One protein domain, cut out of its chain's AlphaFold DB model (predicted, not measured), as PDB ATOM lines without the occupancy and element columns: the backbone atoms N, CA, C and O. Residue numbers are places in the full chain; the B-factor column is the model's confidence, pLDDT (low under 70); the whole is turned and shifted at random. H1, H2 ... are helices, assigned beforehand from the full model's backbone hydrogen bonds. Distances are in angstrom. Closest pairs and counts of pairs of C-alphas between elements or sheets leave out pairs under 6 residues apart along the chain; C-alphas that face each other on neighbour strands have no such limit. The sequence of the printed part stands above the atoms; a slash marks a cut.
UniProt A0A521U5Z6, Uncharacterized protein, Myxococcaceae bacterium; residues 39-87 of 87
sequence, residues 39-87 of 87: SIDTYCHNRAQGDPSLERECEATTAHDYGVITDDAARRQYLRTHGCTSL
ATOM      1  N   SER A  39     205.687 333.177 250.668       86.94
ATOM      2  CA  SER A  39     205.176 333.820 251.888       86.94
ATOM      3  C   SER A  39     205.257 335.342 251.793       86.94
ATOM      4  O   SER A  39     204.338 336.040 252.225       86.94
ATOM      5  N   ILE A  40     206.341 335.846 251.200       86.00
ATOM      6  CA  ILE A  40     206.540 337.269 250.920       86.00
ATOM      7  C   ILE A  40     205.490 337.756 249.917       86.00
ATOM      8  O   ILE A  40     204.825 338.747 250.204       86.00
ATOM      9  N   ASP A  41     205.264 337.032 248.819       88.31
ATOM     10  CA  ASP A  41     204.238 337.339 247.812       88.31
ATOM     11  C   ASP A  41     202.858 337.428 248.478       88.31
ATOM     12  O   ASP A  41     202.128 338.398 248.302       88.31
ATOM     13  N   THR A  42     202.524 336.465 249.345       88.50
ATOM     14  CA  THR A  42     201.258 336.471 250.094       88.50
ATOM     15  C   THR A  42     201.134 337.700 251.001       88.50
ATOM     16  O   THR A  42     200.078 338.334 251.050       88.50
ATOM     17  N   TYR A  43     202.196 338.059 251.728       86.38
ATOM     18  CA  TYR A  43     202.222 339.272 252.548       86.38
ATOM     19  C   TYR A  43     202.040 340.537 251.694       86.38
ATOM     20  O   TYR A  43     201.214 341.388 252.033       86.38
ATOM     21  N   CYS A  44     202.762 340.640 250.576       88.50
ATOM     22  CA  CYS A  44     202.706 341.779 249.664       88.50
ATOM     23  C   CYS A  44     201.317 341.913 249.037       88.50
ATOM     24  O   CYS A  44     200.733 342.993 249.075       88.50
ATOM     25  N   HIS A  45     200.738 340.810 248.570       88.38
ATOM     26  CA  HIS A  45     199.394 340.770 248.010       88.38
ATOM     27  C   HIS A  45     198.333 341.216 249.026       88.38
ATOM     28  O   HIS A  45     197.488 342.068 248.741       88.38
ATOM     29  N   ASN A  46     198.420 340.709 250.261       86.31
ATOM     30  CA  ASN A  46     197.530 341.111 251.351       86.31
ATOM     31  C   ASN A  46     197.692 342.580 251.743       86.31
ATOM     32  O   ASN A  46     196.732 343.189 252.210       86.31
ATOM     33  N   ARG A  47     198.890 343.145 251.582       84.44
ATOM     34  CA  ARG A  47     199.142 344.574 251.783       84.44
ATOM     35  C   ARG A  47     198.605 345.410 250.618       84.44
ATOM     36  O   ARG A  47     198.185 346.543 250.838       84.44
ATOM     37  N   ALA A  48     198.618 344.859 249.408       83.81
ATOM     38  CA  ALA A  48     198.287 345.558 248.176       83.81
ATOM     39  C   ALA A  48     196.789 345.547 247.811       83.81
ATOM     40  O   ALA A  48     196.379 346.468 247.117       83.81
ATOM     41  N   GLN A  49     195.989 344.547 248.227       80.38
ATOM     42  CA  GLN A  49     194.523 344.369 248.013       80.38
ATOM     43  C   GLN A  49     193.872 345.108 246.818       80.38
ATOM     44  O   GLN A  49     192.771 345.651 246.933       80.38
ATOM     45  N   GLY A  50     194.521 345.123 245.655       75.44
ATOM     46  CA  GLY A  50     194.006 345.768 244.444       75.44
ATOM     47  C   GLY A  50     195.002 346.650 243.698       75.44
ATOM     48  O   GLY A  50     194.745 346.953 242.535       75.44
ATOM     49  N   ASP A  51     196.133 347.024 244.303       84.12
ATOM     50  CA  ASP A  51     197.168 347.816 243.634       84.12
ATOM     51  C   ASP A  51     198.434 346.989 243.310       84.12
ATOM     52  O   ASP A  51     199.312 346.818 244.158       84.12
ATOM     53  N   PRO A  52     198.595 346.519 242.059       83.75
ATOM     54  CA  PRO A  52     199.763 345.742 241.644       83.75
ATOM     55  C   PRO A  52     201.063 346.564 241.579       83.75
ATOM     56  O   PRO A  52     202.143 346.001 241.380       83.75
ATOM     57  N   SER A  53     201.006 347.896 241.681       85.69
ATOM     58  CA  SER A  53     202.219 348.711 241.811       85.69
ATOM     59  C   SER A  53     202.844 348.558 243.199       85.69
ATOM     60  O   SER A  53     204.056 348.367 243.284       85.69
ATOM     61  N   LEU A  54     202.019 348.503 244.250       84.75
ATOM     62  CA  LEU A  54     202.468 348.324 245.632       84.75
ATOM     63  C   LEU A  54     203.020 346.918 245.895       84.75
ATOM     64  O   LEU A  54     203.966 346.772 246.667       84.75
ATOM     65  N   GLU A  55     202.462 345.894 245.244       87.50
ATOM     66  CA  GLU A  55     202.980 344.520 245.311       87.50
ATOM     67  C   GLU A  55     204.413 344.453 244.761       87.50
ATOM     68  O   GLU A  55     205.333 344.057 245.475       87.50
ATOM     69  N   ARG A  56     204.629 344.974 243.544       84.69
ATOM     70  CA  ARG A  56     205.959 345.021 242.908       84.69
ATOM     71  C   ARG A  56     206.966 345.859 243.691       84.69
ATOM     72  O   ARG A  56     208.136 345.496 243.763       84.69
ATOM     73  N   GLU A  57     206.531 346.976 244.267       87.50
ATOM     74  CA  GLU A  57     207.383 347.805 245.122       87.50
ATOM     75  C   GLU A  57     207.792 347.063 246.403       87.50
ATOM     76  O   GLU A  57     208.963 347.095 246.791       87.50
ATOM     77  N   CYS A  58     206.861 346.345 247.040       85.94
ATOM     78  CA  CYS A  58     207.155 345.555 248.236       85.94
ATOM     79  C   CYS A  58     208.098 344.383 247.939       85.94
ATOM     80  O   CYS A  58     209.031 344.147 248.710       85.94
ATOM     81  N   GLU A  59     207.910 343.684 246.818       85.81
ATOM     82  CA  GLU A  59     208.813 342.619 246.371       85.81
ATOM     83  C   GLU A  59     210.224 343.150 246.101       85.81
ATOM     84  O   GLU A  59     211.203 342.577 246.582       85.81
ATOM     85  N   ALA A  60     210.337 344.274 245.383       84.88
ATOM     86  CA  ALA A  60     211.620 344.906 245.089       84.88
ATOM     87  C   ALA A  60     212.336 345.368 246.368       84.88
ATOM     88  O   ALA A  60     213.533 345.129 246.525       84.88
ATOM     89  N   THR A  61     211.597 345.969 247.304       85.56
ATOM     90  CA  THR A  61     212.130 346.386 248.610       85.56
ATOM     91  C   THR A  61     212.628 345.180 249.404       85.56
ATOM     92  O   THR A  61     213.744 345.188 249.910       85.56
ATOM     93  N   THR A  62     211.847 344.101 249.449       84.25
ATOM     94  CA  THR A  62     212.211 342.875 250.172       84.25
ATOM     95  C   THR A  62     213.444 342.201 249.563       84.25
ATOM     96  O   THR A  62     214.335 341.761 250.291       84.25
ATOM     97  N   ALA A  63     213.536 342.147 248.230       84.00
ATOM     98  CA  ALA A  63     214.710 341.627 247.535       84.00
ATOM     99  C   ALA A  63     215.963 342.466 247.833       84.00
ATOM    100  O   ALA A  63     217.026 341.905 248.107       84.00
ATOM    101  N   HIS A  64     215.825 343.796 247.834       83.56
ATOM    102  CA  HIS A  64     216.905 344.719 248.172       83.56
ATOM    103  C   HIS A  64     217.379 344.543 249.619       83.56
ATOM    104  O   HIS A  64     218.566 344.309 249.850       83.56
ATOM    105  N   ASP A  65     216.457 344.584 250.583       82.69
ATOM    106  CA  ASP A  65     216.760 344.407 252.006       82.69
ATOM    107  C   ASP A  65     217.489 343.086 252.245       82.69
ATOM    108  O   ASP A  65     218.493 343.029 252.955       82.69
ATOM    109  N   TYR A  66     217.037 342.018 251.590       82.62
ATOM    110  CA  TYR A  66     217.674 340.716 251.679       82.62
ATOM    111  C   TYR A  66     219.092 340.698 251.086       82.62
ATOM    112  O   TYR A  66     219.998 340.112 251.684       82.62
ATOM    113  N   GLY A  67     219.309 341.365 249.946       79.19
ATOM    114  CA  GLY A  67     220.621 341.496 249.307       79.19
ATOM    115  C   GLY A  67     221.645 342.272 250.144       79.19
ATOM    116  O   GLY A  67     222.839 341.973 250.085       79.19
ATOM    117  N   VAL A  68     221.186 343.208 250.979       82.00
ATOM    118  CA  VAL A  68     222.031 343.987 251.902       82.00
ATOM    119  C   VAL A  68     222.421 343.187 253.156       82.00
ATOM    120  O   VAL A  68     223.435 343.486 253.794       82.00
ATOM    121  N   ILE A  69     221.677 342.137 253.521       80.50
ATOM    122  CA  ILE A  69     221.943 341.365 254.743       80.50
ATOM    123  C   ILE A  69     223.102 340.374 254.535       80.50
ATOM    124  O   ILE A  69     222.934 339.222 254.116       80.50
ATOM    125  N   THR A  70     224.306 340.805 254.916       78.31
ATOM    126  CA  THR A  70     225.529 339.987 254.874       78.31
ATOM    127  C   THR A  70     225.685 339.042 256.069       78.31
ATOM    128  O   THR A  70     226.417 338.062 255.965       78.31
ATOM    129  N   ASP A  71     225.008 339.309 257.189       82.62
ATOM    130  CA  ASP A  71     225.063 338.496 258.413       82.62
ATOM    131  C   ASP A  71     223.928 337.456 258.484       82.62
ATOM    132  O   ASP A  71     222.744 337.781 258.365       82.62
ATOM    133  N   ASP A  72     224.282 336.198 258.749       77.19
ATOM    134  CA  ASP A  72     223.343 335.077 258.840       77.19
ATOM    135  C   ASP A  72     222.408 335.168 260.059       77.19
ATOM    136  O   ASP A  72     221.284 334.649 260.025       77.19
ATOM    137  N   ALA A  73     222.832 335.801 261.160       82.44
ATOM    138  CA  ALA A  73     221.955 336.006 262.315       82.44
ATOM    139  C   ALA A  73     220.854 337.032 262.001       82.44
ATOM    140  O   ALA A  73     219.672 336.724 262.192       82.44
ATOM    141  N   ALA A  74     221.223 338.185 261.434       83.25
ATOM    142  CA  ALA A  74     220.277 339.177 260.927       83.25
ATOM    143  C   ALA A  74     219.340 338.589 259.856       83.25
ATOM    144  O   ALA A  74     218.127 338.805 259.907       83.25
ATOM    145  N   ARG A  75     219.867 337.754 258.950       80.75
ATOM    146  CA  ARG A  75     219.073 337.082 257.909       80.75
ATOM    147  C   ARG A  75     218.003 336.183 258.512       80.75
ATOM    148  O   ARG A  75     216.832 336.301 258.167       80.75
ATOM    149  N   ARG A  76     218.370 335.324 259.468       80.94
ATOM    150  CA  ARG A  76     217.412 334.458 260.181       80.94
ATOM    151  C   ARG A  76     216.325 335.250 260.893       80.94
ATOM    152  O   ARG A  76     215.177 334.818 260.924       80.94
ATOM    153  N   GLN A  77     216.673 336.391 261.478       83.50
ATOM    154  CA  GLN A  77     215.694 337.246 262.133       83.50
ATOM    155  C   GLN A  77     214.713 337.859 261.131       83.50
ATOM    156  O   GLN A  77     213.511 337.768 261.364       83.50
ATOM    157  N   TYR A  78     215.209 338.391 260.011       82.88
ATOM    158  CA  TYR A  78     214.379 338.922 258.926       82.88
ATOM    159  C   TYR A  78     213.417 337.868 258.367       82.88
ATOM    160  O   TYR A  78     212.234 338.128 258.164       82.88
ATOM    161  N   LEU A  79     213.907 336.646 258.163       80.31
ATOM    162  CA  LEU A  79     213.088 335.536 257.686       80.31
ATOM    163  C   LEU A  79     211.945 335.222 258.664       80.31
ATOM    164  O   LEU A  79     210.790 335.132 258.247       80.31
ATOM    165  N   ARG A  80     212.230 335.154 259.971       81.94
ATOM    166  CA  ARG A  80     211.198 334.913 260.992       81.94
ATOM    167  C   ARG A  80     210.131 336.004 261.032       81.94
ATOM    168  O   ARG A  80     208.958 335.680 261.186       81.94
ATOM    169  N   THR A  81     210.503 337.277 260.893       82.31
ATOM    170  CA  THR A  81     209.521 338.377 260.910       82.31
ATOM    171  C   THR A  81     208.589 338.352 259.700       82.31
ATOM    172  O   THR A  81     207.475 338.853 259.797       82.31
ATOM    173  N   HIS A  82     209.011 337.725 258.600       78.44
ATOM    174  CA  HIS A  82     208.217 337.546 257.380       78.44
ATOM    175  C   HIS A  82     207.594 336.141 257.268       78.44
ATOM    176  O   HIS A  82     207.163 335.725 256.196       78.44
ATOM    177  N   GLY A  83     207.534 335.394 258.377       76.81
ATOM    178  CA  GLY A  83     206.849 334.100 258.451       76.81
ATOM    179  C   GLY A  83     207.644 332.906 257.915       76.81
ATOM    180  O   GLY A  83     207.148 331.778 257.946       76.81
ATOM    181  N   CYS A  84     208.892 333.097 257.485       79.31
ATOM    182  CA  CYS A  84     209.783 331.990 257.156       79.31
ATOM    183  C   CYS A  84     210.311 331.341 258.437       79.31
ATOM    184  O   CYS A  84     211.175 331.883 259.129       79.31
ATOM    185  N   THR A  85     209.763 330.170 258.766       64.50
ATOM    186  CA  THR A  85     209.962 329.521 260.074       64.50
ATOM    187  C   THR A  85     211.032 328.414 260.060       64.50
ATOM    188  O   THR A  85     211.332 327.850 261.107       64.50
ATOM    189  N   SER A  86     211.688 328.123 258.930       54.06
ATOM    190  CA  SER A  86     212.729 327.084 258.859       54.06
ATOM    191  C   SER A  86     214.000 327.569 258.164       54.06
ATOM    192  O   SER A  86     213.960 327.964 257.000       54.06
ATOM    193  N   LEU A  87     215.114 327.488 258.895       51.12
ATOM    194  CA  LEU A  87     216.486 327.448 258.396       51.12
ATOM    195  C   LEU A  87     217.199 326.304 259.116       51.12
ATOM    196  O   LEU A  87     217.242 326.376 260.367       51.12
TER     197      LEU A  87
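Overview. This is residues 39 to 87 of the 87 residues of an uncharacterized protein of Myxococcaceae bacterium (UniProt A0A521U5Z6). One long helix, H2, forms one side of a flat model, and two short helices fold back over it from its two ends, H1 from its first end and H3 from its last, leaving a gap between H1 and H3. H1 packs on the first part of H2 as a helical hairpin, while H3 is held more loosely, near H2 without clearly touching it, and residues 82 to 87 fold back after H3. The printed part has 49 residues with three named helices, in the order H1, H2, H3, and no named strand; the class is all helix. It is only just compact, close to loose, with a radius of gyration of the C-alphas of 11.6 A, and it spans 34 by 20 by 10 A.

Arrangement. Begin with H2, residues 52 to 68, the longest helix. Its residues 54 to 59 alone touch H1, residues 39 to 48, and you will find their closest C-alphas at Cys 44 and Glu 55, 5.2 A apart. The lines of H1 and H2 stand at a steep tilt of 41 degrees, and the two run opposite ways, as a helical hairpin. Now look to H3, residues 72 to 81, which is close to H2 but not clearly touching, with 1 pair of C-alphas within 8 A. That closest pair is Tyr 66 and Arg 75, whose C-alphas are 7.3 A apart. H2 and H3 run opposite ways at a shallow tilt of 25 degrees. H1 and H3 are apart. In H1, H2 and H3, every O i to N i+4 pair is within hydrogen-bond range.

Along the chain. Find C-alpha 52 at (199.763, 345.742, 241.644); from there H2 runs through 17 residues to C-alpha 68 at (222.031, 343.987, 251.902), 24.6 A from first to last C-alpha. Go back to C-alpha 39 at (205.176, 333.820, 251.888), where H1 begins; it runs to Ala 48, 14.1 A on. H3 begins at Asp 72 and ends at C-alpha 81, at (209.521, 338.377, 260.910), a length of 14.4 A.

Size, cuts and confidence. The two C-alphas farthest apart are those of Gly 50, between H1 and H2, and Asp 71, between H2 and H3, 34.8 A from each other. The C-alphas of Ser 39 and Leu 87, the first and last printed, are 14.5 A apart; Leu 87 is also the chain's last residue. The printed part has no cut, and the links H1 to H2 and H2 to H3 are both tight, with 3 residues each. The mean pLDDT of the printed part is 81.7, and in the last column of numbers you will find it under 70 at residues 85 to 87.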